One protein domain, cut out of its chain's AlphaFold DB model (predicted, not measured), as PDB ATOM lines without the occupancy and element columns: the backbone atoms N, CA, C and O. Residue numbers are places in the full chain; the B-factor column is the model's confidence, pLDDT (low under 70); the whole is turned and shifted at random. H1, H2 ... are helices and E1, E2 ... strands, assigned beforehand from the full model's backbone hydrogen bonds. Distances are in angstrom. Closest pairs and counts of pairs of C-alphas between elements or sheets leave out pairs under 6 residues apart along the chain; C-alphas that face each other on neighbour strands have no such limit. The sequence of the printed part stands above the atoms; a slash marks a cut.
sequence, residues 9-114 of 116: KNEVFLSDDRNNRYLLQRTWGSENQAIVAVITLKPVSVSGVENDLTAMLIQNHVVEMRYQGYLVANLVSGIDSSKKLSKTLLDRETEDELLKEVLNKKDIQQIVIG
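AT A GLANCE: This is residues 9 to 114 of the 116 residues of an uncharacterized protein of Vagococcus teuberi (UniProt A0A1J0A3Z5). A twisted sheet of five strands forms the middle layer of the domain, with one helix packed over each face: H2 over one, H1 over the other. The hairpin E1 and E2 makes one side of the sheet, E5 closes the other, and the long link of residues 75 to 91 reaches out at one end of the longest axis. The printed part has 106 residues, with elements in the order E1, E2, E3, H1, E4, H2, E5; the mixed sheet runs E1, E2, E4, E3, E5. The class is mixed, helices and strands, and the whole is compact, with a radius of gyration of the C-alphas of 13.4 A and spans of 39 by 27 by 24 A.

HOW THE PARTS SIT: In the sheet, E4, residues 69 to 74, and E3, residues 35 to 40, are parallel neighbours at 24 degrees, with N 38 and O 71 2.7 A apart. On the other side of E4, E2, residues 21 to 28, is antiparallel to it at 172 degrees, with N 26 and O 70 at 2.8 A. The edge strand E1, residues 9 to 14, forms a hairpin with E2, antiparallel at 172 degrees, with N 25 and O 11 at 2.8 A. The other edge strand, E5, residues 108 to 113, is parallel to E3 at 23 degrees, with N 112 and O 37 at 2.8 A. H2, residues 92 to 104, is on the sheet at a height of 9.4 A, over E2 and E4. It runs along the strands, at 13 degrees to E2 on the local plane; its closest C-alphas to E4 are those of Leu 99 and Ala 73, 6.7 A apart. H1, residues 53 to 64, is on the opposite face at a height of 9.6 A, over E4 and E3. It runs only just slantwise to the strands, at 32 degrees to E4 on the local plane; the closest C-alphas of the two are those of Val 62 and Tyr 70, 7.0 A apart. H1 and H2 are apart. The units E3, H1, E4 and, split by E3, E4, H2, E5 are strand-helix-strand units, two parallel strands with a helix between them in the chain, each with a right-handed crossover. In H1 and H2 every O i to N i+4 pair is within hydrogen-bond range.

IN THESE COORDINATES: E2, the longest strand, measures 20.8 A from first to last C-alpha; E1 measures 16.2 A, E3 15.9 A, E4 16.6 A and E5 13.6 A. H2 measures 18.1 A and H1 16.6 A. E1 begins at C-alpha 9 (230.607, 157.105, 252.721), H2 begins at C-alpha 92 (207.422, 171.335, 250.152), and E5 ends at C-alpha 113 (222.330, 172.575, 238.633).

THE WHOLE: The two C-alphas farthest apart, those of Ser 30 and Thr 88, are 40.7 A apart. The printed part has no cut. The links E3 to H1 and E4 to H2 are long. The mean pLDDT of the printed part is 84.3; residues 32, 79 and 81 to 90 are under 70.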
ATOM      1  N   LYS A   9     231.694 156.932 251.757       93.25
ATOM      2  CA  LYS A   9     230.607 157.105 252.721       93.25
ATOM      3  C   LYS A   9     229.372 157.607 251.982       93.25
ATOM      4  O   LYS A   9     229.459 158.543 251.191       93.25
ATOM      5  N   ASN A  10     228.231 156.980 252.254       93.19
ATOM      6  CA  ASN A  10     226.930 157.371 251.723       93.19
ATOM      7  C   ASN A  10     225.989 157.689 252.882       93.19
ATOM      8  O   ASN A  10     225.804 156.853 253.766       93.19
ATOM      9  N   GLU A  11     225.379 158.867 252.858       92.12
ATOM     10  CA  GLU A  11     224.353 159.298 253.808       92.12
ATOM     11  C   GLU A  11     223.102 159.682 253.021       92.12
ATOM     12  O   GLU A  11     223.154 160.524 252.123       92.12
ATOM     13  N   VAL A  12     221.983 159.027 253.328       90.88
ATOM     14  CA  VAL A  12     220.712 159.231 252.632       90.88
ATOM     15  C   VAL A  12     219.680 159.735 253.621       90.88
ATOM     16  O   VAL A  12     219.475 159.124 254.667       90.88
ATOM     17  N   PHE A  13     219.017 160.825 253.259       89.06
ATOM     18  CA  PHE A  13     217.956 161.432 254.046       89.06
ATOM     19  C   PHE A  13     216.633 161.045 253.398       89.06
ATOM     20  O   PHE A  13     216.377 161.383 252.238       89.06
ATOM     21  N   LEU A  14     215.835 160.272 254.127       88.31
ATOM     22  CA  LEU A  14     214.618 159.631 253.641       88.31
ATOM     23  C   LEU A  14     213.424 160.067 254.487       88.31
ATOM     24  O   LEU A  14     213.595 160.406 255.657       88.31
ATOM     25  N   SER A  15     212.225 159.993 253.915       86.19
ATOM     26  CA  SER A  15     210.990 160.005 254.703       86.19
ATOM     27  C   SER A  15     210.888 158.748 255.571       86.19
ATOM     28  O   SER A  15     211.487 157.713 255.259       86.19
ATOM     29  N   ASP A  16     210.082 158.806 256.634       86.00
ATOM     30  CA  ASP A  16     209.865 157.673 257.548       86.00
ATOM     31  C   ASP A  16     209.356 156.416 256.821       86.00
ATOM     32  O   ASP A  16     209.761 155.293 257.128       86.00
ATOM     33  N   ASP A  17     208.506 156.606 255.808       85.44
ATOM     34  CA  ASP A  17     207.967 155.538 254.959       85.44
ATOM     35  C   ASP A  17     208.934 155.077 253.852       85.44
ATOM     36  O   ASP A  17     208.631 154.134 253.121       85.44
ATOM     37  N   ARG A  18     210.102 155.725 253.736       84.81
ATOM     38  CA  ARG A  18     211.155 155.487 252.735       84.81
ATOM     39  C   ARG A  18     210.701 155.606 251.279       84.81
ATOM     40  O   ARG A  18     211.374 155.081 250.395       84.81
ATOM     41  N   ASN A  19     209.602 156.309 251.015       83.94
ATOM     42  CA  ASN A  19     209.130 156.569 249.654       83.94
ATOM     43  C   ASN A  19     209.734 157.839 249.041       83.94
ATOM     44  O   ASN A  19     209.693 158.008 247.822       83.94
ATOM     45  N   ASN A  20     210.310 158.717 249.861       83.12
ATOM     46  CA  ASN A  20     210.944 159.951 249.419       83.12
ATOM     47  C   ASN A  20     212.425 159.947 249.788       83.12
ATOM     48  O   ASN A  20     212.797 159.589 250.908       83.12
ATOM     49  N   ARG A  21     213.272 160.374 248.846       86.44
ATOM     50  CA  ARG A  21     214.689 160.656 249.086       86.44
ATOM     51  C   ARG A  21     214.929 162.143 248.953       86.44
ATOM     52  O   ARG A  21     215.012 162.672 247.845       86.44
ATOM     53  N   TYR A  22     215.096 162.793 250.092       85.12
ATOM     54  CA  TYR A  22     215.348 164.218 250.141       85.12
ATOM     55  C   TYR A  22     216.769 164.535 249.675       85.12
ATOM     56  O   TYR A  22     216.954 165.273 248.705       85.12
ATOM     57  N   LEU A  23     217.768 163.901 250.299       89.50
ATOM     58  CA  LEU A  23     219.182 164.158 250.037       89.50
ATOM     59  C   LEU A  23     219.982 162.859 249.897       89.50
ATOM     60  O   LEU A  23     219.706 161.859 250.564       89.50
ATOM     61  N   LEU A  24     221.019 162.907 249.065       92.00
ATOM     62  CA  LEU A  24     222.092 161.914 249.018       92.00
ATOM     63  C   LEU A  24     223.429 162.634 249.165       92.00
ATOM     64  O   LEU A  24     223.821 163.374 248.270       92.00
ATOM     65  N   GLN A  25     224.153 162.384 250.248       93.00
ATOM     66  CA  GLN A  25     225.528 162.838 250.415       93.00
ATOM     67  C   GLN A  25     226.477 161.665 250.188       93.00
ATOM     68  O   GLN A  25     226.353 160.619 250.827       93.00
ATOM     69  N   ARG A  26     227.436 161.847 249.280       94.06
ATOM     70  CA  ARG A  26     228.495 160.884 249.005       94.06
ATOM     71  C   ARG A  26     229.853 161.549 249.136       94.06
ATOM     72  O   ARG A  26     230.138 162.517 248.437       94.06
ATOM     73  N   THR A  27     230.708 160.996 249.985       94.44
ATOM     74  CA  THR A  27     232.058 161.516 250.223       94.44
ATOM     75  C   THR A  27     233.095 160.401 250.180       94.44
ATOM     76  O   THR A  27     232.806 159.234 250.458       94.44
ATOM     77  N   TRP A  28     234.314 160.759 249.797       93.69
ATOM     78  CA  TRP A  28     235.482 159.887 249.778       93.69
ATOM     79  C   TRP A  28     236.711 160.678 250.230       93.69
ATOM     80  O   TRP A  28     236.764 161.889 250.077       93.69
ATOM     81  N   GLY A  29     237.723 160.003 250.771       87.12
ATOM     82  CA  GLY A  29     238.909 160.685 251.302       87.12
ATOM     83  C   GLY A  29     238.746 161.122 252.760       87.12
ATOM     84  O   GLY A  29     238.106 160.422 253.544       87.12
ATOM     85  N   SER A  30     239.399 162.219 253.149       80.62
ATOM     86  CA  SER A  30     239.443 162.666 254.547       80.62
ATOM     87  C   SER A  30     238.238 163.526 254.932       80.62
ATOM     88  O   SER A  30     237.620 164.173 254.092       80.62
ATOM     89  N   GLU A  31     237.928 163.567 256.226       72.75
ATOM     90  CA  GLU A  31     236.841 164.389 256.769       72.75
ATOM     91  C   GLU A  31     237.086 165.901 256.572       72.75
ATOM     92  O   GLU A  31     238.226 166.348 256.432       72.75
ATOM     93  N   ASN A  32     236.007 166.697 256.597       68.31
ATOM     94  CA  ASN A  32     236.005 168.169 256.477       68.31
ATOM     95  C   ASN A  32     236.528 168.737 255.145       68.31
ATOM     96  O   ASN A  32     237.018 169.867 255.094       68.31
ATOM     97  N   GLN A  33     236.434 167.964 254.067       81.06
ATOM     98  CA  GLN A  33     236.834 168.408 252.739       81.06
ATOM     99  C   GLN A  33     235.712 169.126 251.992       81.06
ATOM    100  O   GLN A  33     234.530 168.907 252.247       81.06
ATOM    101  N   ALA A  34     236.107 169.998 251.065       89.25
ATOM    102  CA  ALA A  34     235.177 170.720 250.215       89.25
ATOM    103  C   ALA A  34     234.373 169.750 249.343       89.25
ATOM    104  O   ALA A  34     234.940 168.856 248.699       89.25
ATOM    105  N   ILE A  35     233.063 169.969 249.290       93.88
ATOM    106  CA  ILE A  35     232.130 169.187 248.482       93.88
ATOM    107  C   ILE A  35     231.317 170.086 247.551       93.88
ATOM    108  O   ILE A  35     231.274 171.312 247.687       93.88
ATOM    109  N   VAL A  36     230.663 169.451 246.584       95.50
ATOM    110  CA  VAL A  36     229.782 170.114 245.617       95.50
ATOM    111  C   VAL A  36     228.328 169.849 245.980       95.50
ATOM    112  O   VAL A  36     227.939 168.698 246.169       95.50
ATOM    113  N   ALA A  37     227.505 170.893 246.022       95.44
ATOM    114  CA  ALA A  37     226.057 170.727 246.010       95.44
ATOM    115  C   ALA A  37     225.581 170.532 244.572       95.44
ATOM    116  O   ALA A  37     225.900 171.329 243.694       95.44
ATOM    117  N   VAL A  38     224.786 169.500 244.334       94.12
ATOM    118  CA  VAL A  38     224.160 169.225 243.046       94.12
ATOM    119  C   VAL A  38     222.654 169.264 243.234       94.12
ATOM    120  O   VAL A  38     222.097 168.478 243.993       94.12
ATOM    121  N   ILE A  39     221.990 170.187 242.552       91.25
ATOM    122  CA  ILE A  39     220.535 170.308 242.586       91.25
ATOM    123  C   ILE A  39     219.977 169.594 241.358       91.25
ATOM    124  O   ILE A  39     220.301 169.961 240.229       91.25
ATOM    125  N   THR A  40     219.147 168.577 241.575       88.25
ATOM    126  CA  THR A  40     218.476 167.796 240.522       88.25
ATOM    127  C   THR A  40     216.960 167.893 240.647       88.25
ATOM    128  O   THR A  40     216.427 168.292 241.680       88.25
ATOM    129  N   LEU A  41     216.225 167.526 239.591       84.81
ATOM    130  CA  LEU A  41     214.763 167.605 239.612       84.81
ATOM    131  C   LEU A  41     214.135 166.585 240.570       84.81
ATOM    132  O   LEU A  41     213.331 166.960 241.417       84.81
ATOM    133  N   LYS A  42     214.479 165.302 240.415       81.69
ATOM    134  CA  LYS A  42     213.939 164.202 241.221       81.69
ATOM    135  C   LYS A  42     214.926 163.036 241.328       81.69
ATOM    136  O   LYS A  42     215.712 162.835 240.397       81.69
ATOM    137  N   PRO A  43     214.861 162.231 242.398       81.25
ATOM    138  CA  PRO A  43     215.644 161.011 242.505       81.25
ATOM    139  C   PRO A  43     215.070 159.896 241.619       81.25
ATOM    140  O   PRO A  43     213.864 159.820 241.391       81.25
ATOM    141  N   VAL A  44     215.934 158.990 241.153       78.00
ATOM    142  CA  VAL A  44     215.516 157.756 240.453       78.00
ATOM    143  C   VAL A  44     215.330 156.590 241.433       78.00
ATOM    144  O   VAL A  44     214.566 155.671 241.165       78.00
ATOM    145  N   SER A  45     216.007 156.628 242.584       80.81
ATOM    146  CA  SER A  45     215.976 155.583 243.613       80.81
ATOM    147  C   SER A  45     216.125 156.191 245.008       80.81
ATOM    148  O   SER A  45     216.718 157.257 245.167       80.81
ATOM    149  N   VAL A  46     215.609 155.498 246.025       81.75
ATOM    150  CA  VAL A  46     215.873 155.793 247.449       81.75
ATOM    151  C   VAL A  46     217.163 155.144 247.948       81.75
ATOM    152  O   VAL A  46     217.650 155.488 249.021       81.75
ATOM    153  N   SER A  47     217.748 154.224 247.174       84.12
ATOM    154  CA  SER A  47     219.002 153.566 247.531       84.12
ATOM    155  C   SER A  47     220.155 154.572 247.582       84.12
ATOM    156  O   SER A  47     220.284 155.447 246.721       84.12
ATOM    157  N   GLY A  48     221.005 154.436 248.602       82.50
ATOM    158  CA  GLY A  48     222.294 155.132 248.699       82.50
ATOM    159  C   GLY A  48     223.476 154.319 248.180       82.50
ATOM    160  O   GLY A  48     224.583 154.843 248.075       82.50
ATOM    161  N   VAL A  49     223.252 153.034 247.890       86.50
ATOM    162  CA  VAL A  49     224.298 152.093 247.465       86.50
ATOM    163  C   VAL A  49     224.317 151.962 245.946       86.50
ATOM    164  O   VAL A  49     225.384 151.926 245.339       86.50
ATOM    165  N   GLU A  50     223.140 151.910 245.329       86.38
ATOM    166  CA  GLU A  50     223.011 151.822 243.878       86.38
ATOM    167  C   GLU A  50     223.361 153.156 243.219       86.38
ATOM    168  O   GLU A  50     223.022 154.229 243.720       86.38
ATOM    169  N   ASN A  51     224.009 153.073 242.059       82.94
ATOM    170  CA  ASN A  51     224.245 154.217 241.197       82.94
ATOM    171  C   ASN A  51     223.443 154.079 239.915       82.94
ATOM    172  O   ASN A  51     223.699 153.183 239.113       82.94
ATOM    173  N   ASP A  52     222.508 155.003 239.718       85.62
ATOM    174  CA  ASP A  52     221.950 155.265 238.398       85.62
ATOM    175  C   ASP A  52     222.956 156.051 237.531       85.62
ATOM    176  O   ASP A  52     223.989 156.537 238.007       85.62
ATOM    177  N   LEU A  53     222.656 156.178 236.236       88.62
ATOM    178  CA  LEU A  53     223.525 156.880 235.290       88.62
ATOM    179  C   LEU A  53     223.780 158.339 235.703       88.62
ATOM    180  O   LEU A  53     224.899 158.827 235.560       88.62
ATOM    181  N   THR A  54     222.778 159.026 236.251       87.75
ATOM    182  CA  THR A  54     222.902 160.419 236.698       87.75
ATOM    183  C   THR A  54     223.896 160.534 237.851       87.75
ATOM    184  O   THR A  54     224.800 161.365 237.798       87.75
ATOM    185  N   ALA A  55     223.796 159.668 238.861       89.31
ATOM    186  CA  ALA A  55     224.723 159.614 239.986       89.31
ATOM    187  C   ALA A  55     226.156 159.289 239.530       89.31
ATOM    188  O   ALA A  55     227.107 159.881 240.042       89.31
ATOM    189  N   MET A  56     226.319 158.401 238.541       91.88
ATOM    190  CA  MET A  56     227.630 158.104 237.951       91.88
ATOM    191  C   MET A  56     228.236 159.325 237.248       91.88
ATOM    192  O   MET A  56     229.407 159.636 237.464       91.88
ATOM    193  N   LEU A  57     227.447 160.030 236.429       93.19
ATOM    194  CA  LEU A  57     227.898 161.229 235.714       93.19
ATOM    195  C   LEU A  57     228.264 162.359 236.682       93.19
ATOM    196  O   LEU A  57     229.324 162.966 236.535       93.19
ATOM    197  N   ILE A  58     227.431 162.592 237.702       92.88
ATOM    198  CA  ILE A  58     227.709 163.560 238.769       92.88
ATOM    199  C   ILE A  58     229.033 163.225 239.456       92.88
ATOM    200  O   ILE A  58     229.899 164.090 239.562       92.88
ATOM    201  N   GLN A  59     229.215 161.977 239.896       93.88
ATOM    202  CA  GLN A  59     230.424 161.575 240.608       93.88
ATOM    203  C   GLN A  59     231.681 161.792 239.760       93.88
ATOM    204  O   GLN A  59     232.648 162.371 240.250       93.88
ATOM    205  N   ASN A  60     231.664 161.371 238.493       95.06
ATOM    206  CA  ASN A  60     232.806 161.546 237.596       95.06
ATOM    207  C   ASN A  60     233.151 163.027 237.411       95.06
ATOM    208  O   ASN A  60     234.315 163.404 237.529       95.06
ATOM    209  N   HIS A  61     232.142 163.877 237.218       94.69
ATOM    210  CA  HIS A  61     232.361 165.309 237.059       94.69
ATOM    211  C   HIS A  61     232.907 165.970 238.338       94.69
ATOM    212  O   HIS A  61     233.806 166.806 238.291       94.69
ATOM    213  N   VAL A  62     232.423 165.557 239.511       95.19
ATOM    214  CA  VAL A  62     232.921 166.029 240.816       95.19
ATOM    215  C   VAL A  62     234.390 165.643 241.023       95.19
ATOM    216  O   VAL A  62     235.179 166.459 241.504       95.19
ATOM    217  N   VAL A  63     234.782 164.433 240.606       94.06
ATOM    218  CA  VAL A  63     236.184 163.984 240.616       94.06
ATOM    219  C   VAL A  63     237.045 164.811 239.654       94.06
ATOM    220  O   VAL A  63     238.154 165.206 240.022       94.06
ATOM    221  N   GLU A  64     236.554 165.118 238.450       95.25
ATOM    222  CA  GLU A  64     237.247 165.983 237.478       95.25
ATOM    223  C   GLU A  64     237.498 167.388 238.039       95.25
ATOM    224  O   GLU A  64     238.598 167.927 237.894       95.25
ATOM    225  N   MET A  65     236.517 167.938 238.761       94.12
ATOM    226  CA  MET A  65     236.623 169.211 239.483       94.12
ATOM    227  C   MET A  65     237.505 169.140 240.743       94.12
ATOM    228  O   MET A  65     237.715 170.155 241.400       94.12
ATOM    229  N   ARG A  66     238.068 167.966 241.064       93.00
ATOM    230  CA  ARG A  66     238.966 167.717 242.208       93.00
ATOM    231  C   ARG A  66     238.311 167.856 243.580       93.00
ATOM    232  O   ARG A  66     239.027 168.004 244.568       93.00
ATOM    233  N   TYR A  67     236.992 167.732 243.675       94.31
ATOM    234  CA  TYR A  67     236.297 167.668 244.960       94.31
ATOM    235  C   TYR A  67     236.295 166.247 245.531       94.31
ATOM    236  O   TYR A  67     236.500 165.261 244.819       94.31
ATOM    237  N   GLN A  68     236.091 166.145 246.843       93.25
ATOM    238  CA  GLN A  68     236.167 164.882 247.590       93.25
ATOM    239  C   GLN A  68     234.784 164.352 248.000       93.25
ATOM    240  O   GLN A  68     234.632 163.447 248.817       93.25
ATOM    241  N   GLY A  69     233.740 164.914 247.402       94.75
ATOM    242  CA  GLY A  69     232.382 164.470 247.611       94.75
ATOM    243  C   GLY A  69     231.374 165.415 246.996       94.75
ATOM    244  O   GLY A  69     231.697 166.507 246.520       94.75
ATOM    245  N   TYR A  70     230.131 164.969 247.021       94.56
ATOM    246  CA  TYR A  70     228.994 165.738 246.571       94.56
ATOM    247  C   TYR A  70     227.766 165.442 247.419       94.56
ATOM    248  O   TYR A  70     227.630 164.378 248.025       94.56
ATOM    249  N   LEU A  71     226.851 166.396 247.426       93.50
ATOM    250  CA  LEU A  71     225.527 166.263 247.998       93.50
ATOM    251  C   LEU A  71     224.509 166.539 246.901       93.50
ATOM    252  O   LEU A  71     224.546 167.594 246.284       93.50
ATOM    253  N   VAL A  72     223.599 165.600 246.666       91.94
ATOM    254  CA  VAL A  72     222.482 165.758 245.736       91.94
ATOM    255  C   VAL A  72     221.236 166.148 246.516       91.94
ATOM    256  O   VAL A  72     220.775 165.370 247.354       91.94
ATOM    257  N   ALA A  73     220.692 167.324 246.214       89.25
ATOM    258  CA  ALA A  73     219.401 167.791 246.701       89.25
ATOM    259  C   ALA A  73     218.387 167.762 245.556       89.25
ATOM    260  O   ALA A  73     218.633 168.320 244.486       89.25
ATOM    261  N   ASN A  74     217.251 167.097 245.766       85.38
ATOM    262  CA  ASN A  74     216.203 167.036 244.753       85.38
ATOM    263  C   ASN A  74     215.150 168.111 245.014       85.38
ATOM    264  O   ASN A  74     214.684 168.241 246.140       85.38
ATOM    265  N   LEU A  75     214.730 168.833 243.971       81.75
ATOM    266  CA  LEU A  75     213.606 169.774 244.063       81.75
ATOM    267  C   LEU A  75     212.276 169.069 244.359       81.75
ATOM    268  O   LEU A  75     211.335 169.703 244.824       81.75
ATOM    269  N   VAL A  76     212.196 167.778 244.035       81.31
ATOM    270  CA  VAL A  76     211.092 166.883 244.369       81.31
ATOM    271  C   VAL A  76     211.668 165.573 244.886       81.31
ATOM    272  O   VAL A  76     212.459 164.928 244.204       81.31
ATOM    273  N   SER A  77     211.262 165.160 246.079       73.62
ATOM    274  CA  SER A  77     211.844 164.022 246.800       73.62
ATOM    275  C   SER A  77     211.255 162.653 246.424       73.62
ATOM    276  O   SER A  77     211.883 161.621 246.671       73.62
ATOM    277  N   GLY A  78     210.078 162.620 245.795       75.69
ATOM    278  CA  GLY A  78     209.398 161.379 245.416       75.69
ATOM    279  C   GLY A  78     210.052 160.636 244.244       75.69
ATOM    280  O   GLY A  78     210.351 161.226 243.205       75.69
ATOM    281  N   ILE A  79     210.212 159.313 244.385       68.75
ATOM    282  CA  ILE A  79     210.772 158.426 243.340       68.75
ATOM    283  C   ILE A  79     209.726 157.870 242.362       68.75
ATOM    284  O   ILE A  79     210.077 157.296 241.329       68.75
ATOM    285  N   ASP A  80     208.435 158.006 242.672       70.50
ATOM    286  CA  ASP A  80     207.360 157.445 241.854       70.50
ATOM    287  C   ASP A  80     207.254 158.186 240.513       70.50
ATOM    288  O   ASP A  80     206.738 159.299 240.407       70.50
ATOM    289  N   SER A  81     207.753 157.538 239.461       60.72
ATOM    290  CA  SER A  81     207.750 158.073 238.101       60.72
ATOM    291  C   SER A  81     206.357 158.175 237.470       60.72
ATOM    292  O   SER A  81     206.197 158.934 236.512       60.72
ATOM    293  N   SER A  82     205.357 157.457 238.001       57.94
ATOM    294  CA  SER A  82     203.971 157.490 237.513       57.94
ATOM    295  C   SER A  82     203.213 158.731 237.984       57.94
ATOM    296  O   SER A  82     202.251 159.184 237.356       57.94
ATOM    297  N   LYS A  83     203.687 159.331 239.075       55.50
ATOM    298  CA  LYS A  83     203.141 160.552 239.628       55.50
ATOM    299  C   LYS A  83     203.731 161.752 238.889       55.50
ATOM    300  O   LYS A  83     204.909 162.080 239.014       55.50
ATOM    301  N   LYS A  84     202.892 162.441 238.105       54.56
ATOM    302  CA  LYS A  84     203.223 163.783 237.592       54.56
ATOM    303  C   LYS A  84     203.618 164.680 238.769       54.56
ATOM    304  O   LYS A  84     203.103 164.477 239.868       54.56
ATOM    305  N   LEU A  85     204.465 165.685 238.515       56.88
ATOM    306  CA  LEU A  85     204.827 166.761 239.451       56.88
ATOM    307  C   LEU A  85     203.552 167.515 239.897       56.88
ATOM    308  O   LEU A  85     203.207 168.578 239.387       56.88
ATOM    309  N   SER A  86     202.760 166.910 240.775       53.16
ATOM    310  CA  SER A  86     201.504 167.459 241.267       53.16
ATOM    311  C   SER A  86     201.785 168.123 242.604       53.16
ATOM    312  O   SER A  86     202.514 167.574 243.429       53.16
ATOM    313  N   LYS A  87     201.219 169.315 242.822       51.62
ATOM    314  CA  LYS A  87     201.428 170.107 244.046       51.62
ATOM    315  C   LYS A  87     201.159 169.325 245.339       51.62
ATOM    316  O   LYS A  87     201.728 169.675 246.361       51.62
ATOM    317  N   THR A  88     200.318 168.297 245.277       49.84
ATOM    318  CA  THR A  88     199.839 167.500 246.412       49.84
ATOM    319  C   THR A  88     200.805 166.405 246.867       49.84
ATOM    320  O   THR A  88     200.588 165.806 247.911       49.84
ATOM    321  N   LEU A  89     201.841 166.104 246.081       52.25
ATOM    322  CA  LEU A  89     202.819 165.043 246.368       52.25
ATOM    323  C   LEU A  89     204.140 165.577 246.920       52.25
ATOM    324  O   LEU A  89     205.108 164.831 247.021       52.25
ATOM    325  N   LEU A  90     204.181 166.876 247.195       60.06
ATOM    326  CA  LEU A  90     205.383 167.586 247.576       60.06
ATOM    327  C   LEU A  90     205.332 167.848 249.072       60.06
ATOM    328  O   LEU A  90     204.447 168.563 249.546       60.06
ATOM    329  N   ASP A  91     206.304 167.305 249.786       70.75
ATOM    330  CA  ASP A  91     206.638 167.723 251.141       70.75
ATOM    331  C   ASP A  91     207.427 169.037 251.060       70.75
ATOM    332  O   ASP A  91     208.625 169.098 251.328       70.75
ATOM    333  N   ARG A  92     206.759 170.088 250.561       74.44
ATOM    334  CA  ARG A  92     207.422 171.335 250.152       74.44
ATOM    335  C   ARG A  92     208.160 172.014 251.290       74.44
ATOM    336  O   ARG A  92     209.167 172.658 251.044       74.44
ATOM    337  N   GLU A  93     207.626 171.916 252.501       80.88
ATOM    338  CA  GLU A  93     208.234 172.529 253.677       80.88
ATOM    339  C   GLU A  93     209.580 171.867 253.974       80.88
ATOM    340  O   GLU A  93     210.601 172.553 253.972       80.88
ATOM    341  N   THR A  94     209.607 170.534 254.081       79.56
ATOM    342  CA  THR A  94     210.845 169.770 254.289       79.56
ATOM    343  C   THR A  94     211.825 169.937 253.128       79.56
ATOM    344  O   THR A  94     213.021 170.123 253.339       79.56
ATOM    345  N   GLU A  95     211.339 169.900 251.884       81.75
ATOM    346  CA  GLU A  95     212.158 170.089 250.680       81.75
ATOM    347  C   GLU A  95     212.813 171.485 250.647       81.75
ATOM    348  O   GLU A  95     214.018 171.595 250.401       81.75
ATOM    349  N   ASP A  96     212.055 172.545 250.948       84.25
ATOM    350  CA  ASP A  96     212.561 173.921 250.993       84.25
ATOM    351  C   ASP A  96     213.527 174.138 252.168       84.25
ATOM    352  O   ASP A  96     214.530 174.843 252.022       84.25
ATOM    353  N   GLU A  97     213.248 173.563 253.341       85.75
ATOM    354  CA  GLU A  97     214.138 173.630 254.505       85.75
ATOM    355  C   GLU A  97     215.474 172.940 254.240       85.75
ATOM    356  O   GLU A  97     216.527 173.542 254.463       85.75
ATOM    357  N   LEU A  98     215.448 171.730 253.679       84.12
ATOM    358  CA  LEU A  98     216.663 170.995 253.336       84.12
ATOM    359  C   LEU A  98     217.455 171.697 252.236       84.12
ATOM    360  O   LEU A  98     218.682 171.761 252.313       84.12
ATOM    361  N   LEU A  99     216.786 172.284 251.239       86.06
ATOM    362  CA  LEU A  99     217.475 173.086 250.234       86.06
ATOM    363  C   LEU A  99     218.176 174.290 250.879       86.06
ATOM    364  O   LEU A  99     219.339 174.549 250.578       86.06
ATOM    365  N   LYS A 100     217.519 175.004 251.802       88.56
ATOM    366  CA  LYS A 100     218.155 176.105 252.549       88.56
ATOM    367  C   LYS A 100     219.333 175.618 253.385       88.56
ATOM    368  O   LYS A 100     220.352 176.303 253.430       88.56
ATOM    369  N   GLU A 101     219.215 174.473 254.050       88.31
ATOM    370  CA  GLU A 101     220.309 173.895 254.836       88.31
ATOM    371  C   GLU A 101     221.521 173.600 253.947       88.31
ATOM    372  O   GLU A 101     222.631 174.040 254.248       88.31
ATOM    373  N   VAL A 102     221.297 172.944 252.805       87.56
ATOM    374  CA  VAL A 102     222.331 172.651 251.805       87.56
ATOM    375  C   VAL A 102     222.997 173.933 251.318       87.56
ATOM    376  O   VAL A 102     224.218 174.019 251.300       87.56
ATOM    377  N   LEU A 103     222.222 174.960 250.972       87.06
ATOM    378  CA  LEU A 103     222.771 176.230 250.490       87.06
ATOM    379  C   LEU A 103     223.565 177.001 251.560       87.06
ATOM    380  O   LEU A 103     224.382 177.849 251.211       87.06
ATOM    381  N   ASN A 104     223.353 176.707 252.847       89.94
ATOM    382  CA  ASN A 104     224.052 177.339 253.970       89.94
ATOM    383  C   ASN A 104     225.257 176.533 254.490       89.94
ATOM    384  O   ASN A 104     225.982 177.007 255.374       89.94
ATOM    385  N   LYS A 105     225.490 175.322 253.976       89.12
ATOM    386  CA  LYS A 105     226.609 174.465 254.382       89.12
ATOM    387  C   LYS A 105     227.956 175.064 253.961       89.12
ATOM    388  O   LYS A 105     228.201 175.329 252.790       89.12
ATOM    389  N   LYS A 106     228.861 175.253 254.928       88.31
ATOM    390  CA  LYS A 106     230.168 175.916 254.721       88.31
ATOM    391  C   LYS A 106     231.177 175.080 253.930       88.31
ATOM    392  O   LYS A 106     232.123 175.631 253.378       88.31
ATOM    393  N   ASP A 107     231.009 173.765 253.934       89.31
ATOM    394  CA  ASP A 107     231.805 172.800 253.174       89.31
ATOM    395  C   ASP A 107     231.402 172.743 251.692       89.31
ATOM    396  O   ASP A 107     232.166 172.228 250.874       89.31
ATOM    397  N   ILE A 108     230.255 173.326 251.322       92.12
ATOM    398  CA  ILE A 108     229.843 173.480 249.928       92.12
ATOM    399  C   ILE A 108     230.554 174.688 249.317       92.12
ATOM    400  O   ILE A 108     230.322 175.834 249.693       92.12
ATOM    401  N   GLN A 109     231.417 174.425 248.335       92.31
ATOM    402  CA  GLN A 109     232.171 175.470 247.626       92.31
ATOM    403  C   GLN A 109     231.621 175.780 246.235       92.31
ATOM    404  O   GLN A 109     231.961 176.805 245.646       92.31
ATOM    405  N   GLN A 110     230.775 174.897 245.707       93.62
ATOM    406  CA  GLN A 110     230.177 175.047 244.391       93.62
ATOM    407  C   GLN A 110     228.778 174.439 244.371       93.62
ATOM    408  O   GLN A 110     228.539 173.382 244.956       93.62
ATOM    409  N   ILE A 111     227.873 175.108 243.657       93.62
ATOM    410  CA  ILE A 111     226.536 174.610 243.347       93.62
ATOM    411  C   ILE A 111     226.488 174.297 241.852       93.62
ATOM    412  O   ILE A 111     226.792 175.152 241.019       93.62
ATOM    413  N   VAL A 112     226.092 173.074 241.518       92.50
ATOM    414  CA  VAL A 112     225.838 172.603 240.156       92.50
ATOM    415  C   VAL A 112     224.344 172.341 240.017       92.50
ATOM    416  O   VAL A 112     223.743 171.672 240.853       92.50
ATOM    417  N   ILE A 113     223.732 172.854 238.952       90.06
ATOM    418  CA  ILE A 113     222.330 172.575 238.633       90.06
ATOM    419  C   ILE A 113     222.309 171.527 237.522       90.06
ATOM    420  O   ILE A 113     222.760 171.784 236.407       90.06
ATOM    421  N   GLY A 114     221.819 170.330 237.846       83.50
ATOM    422  CA  GLY A 114     221.648 169.236 236.901       83.50
ATOM    423  C   GLY A 114     220.355 169.412 236.112       83.50
ATOM    424  O   GLY A 114     219.270 169.161 236.634       83.50
TER     425      GLY A 114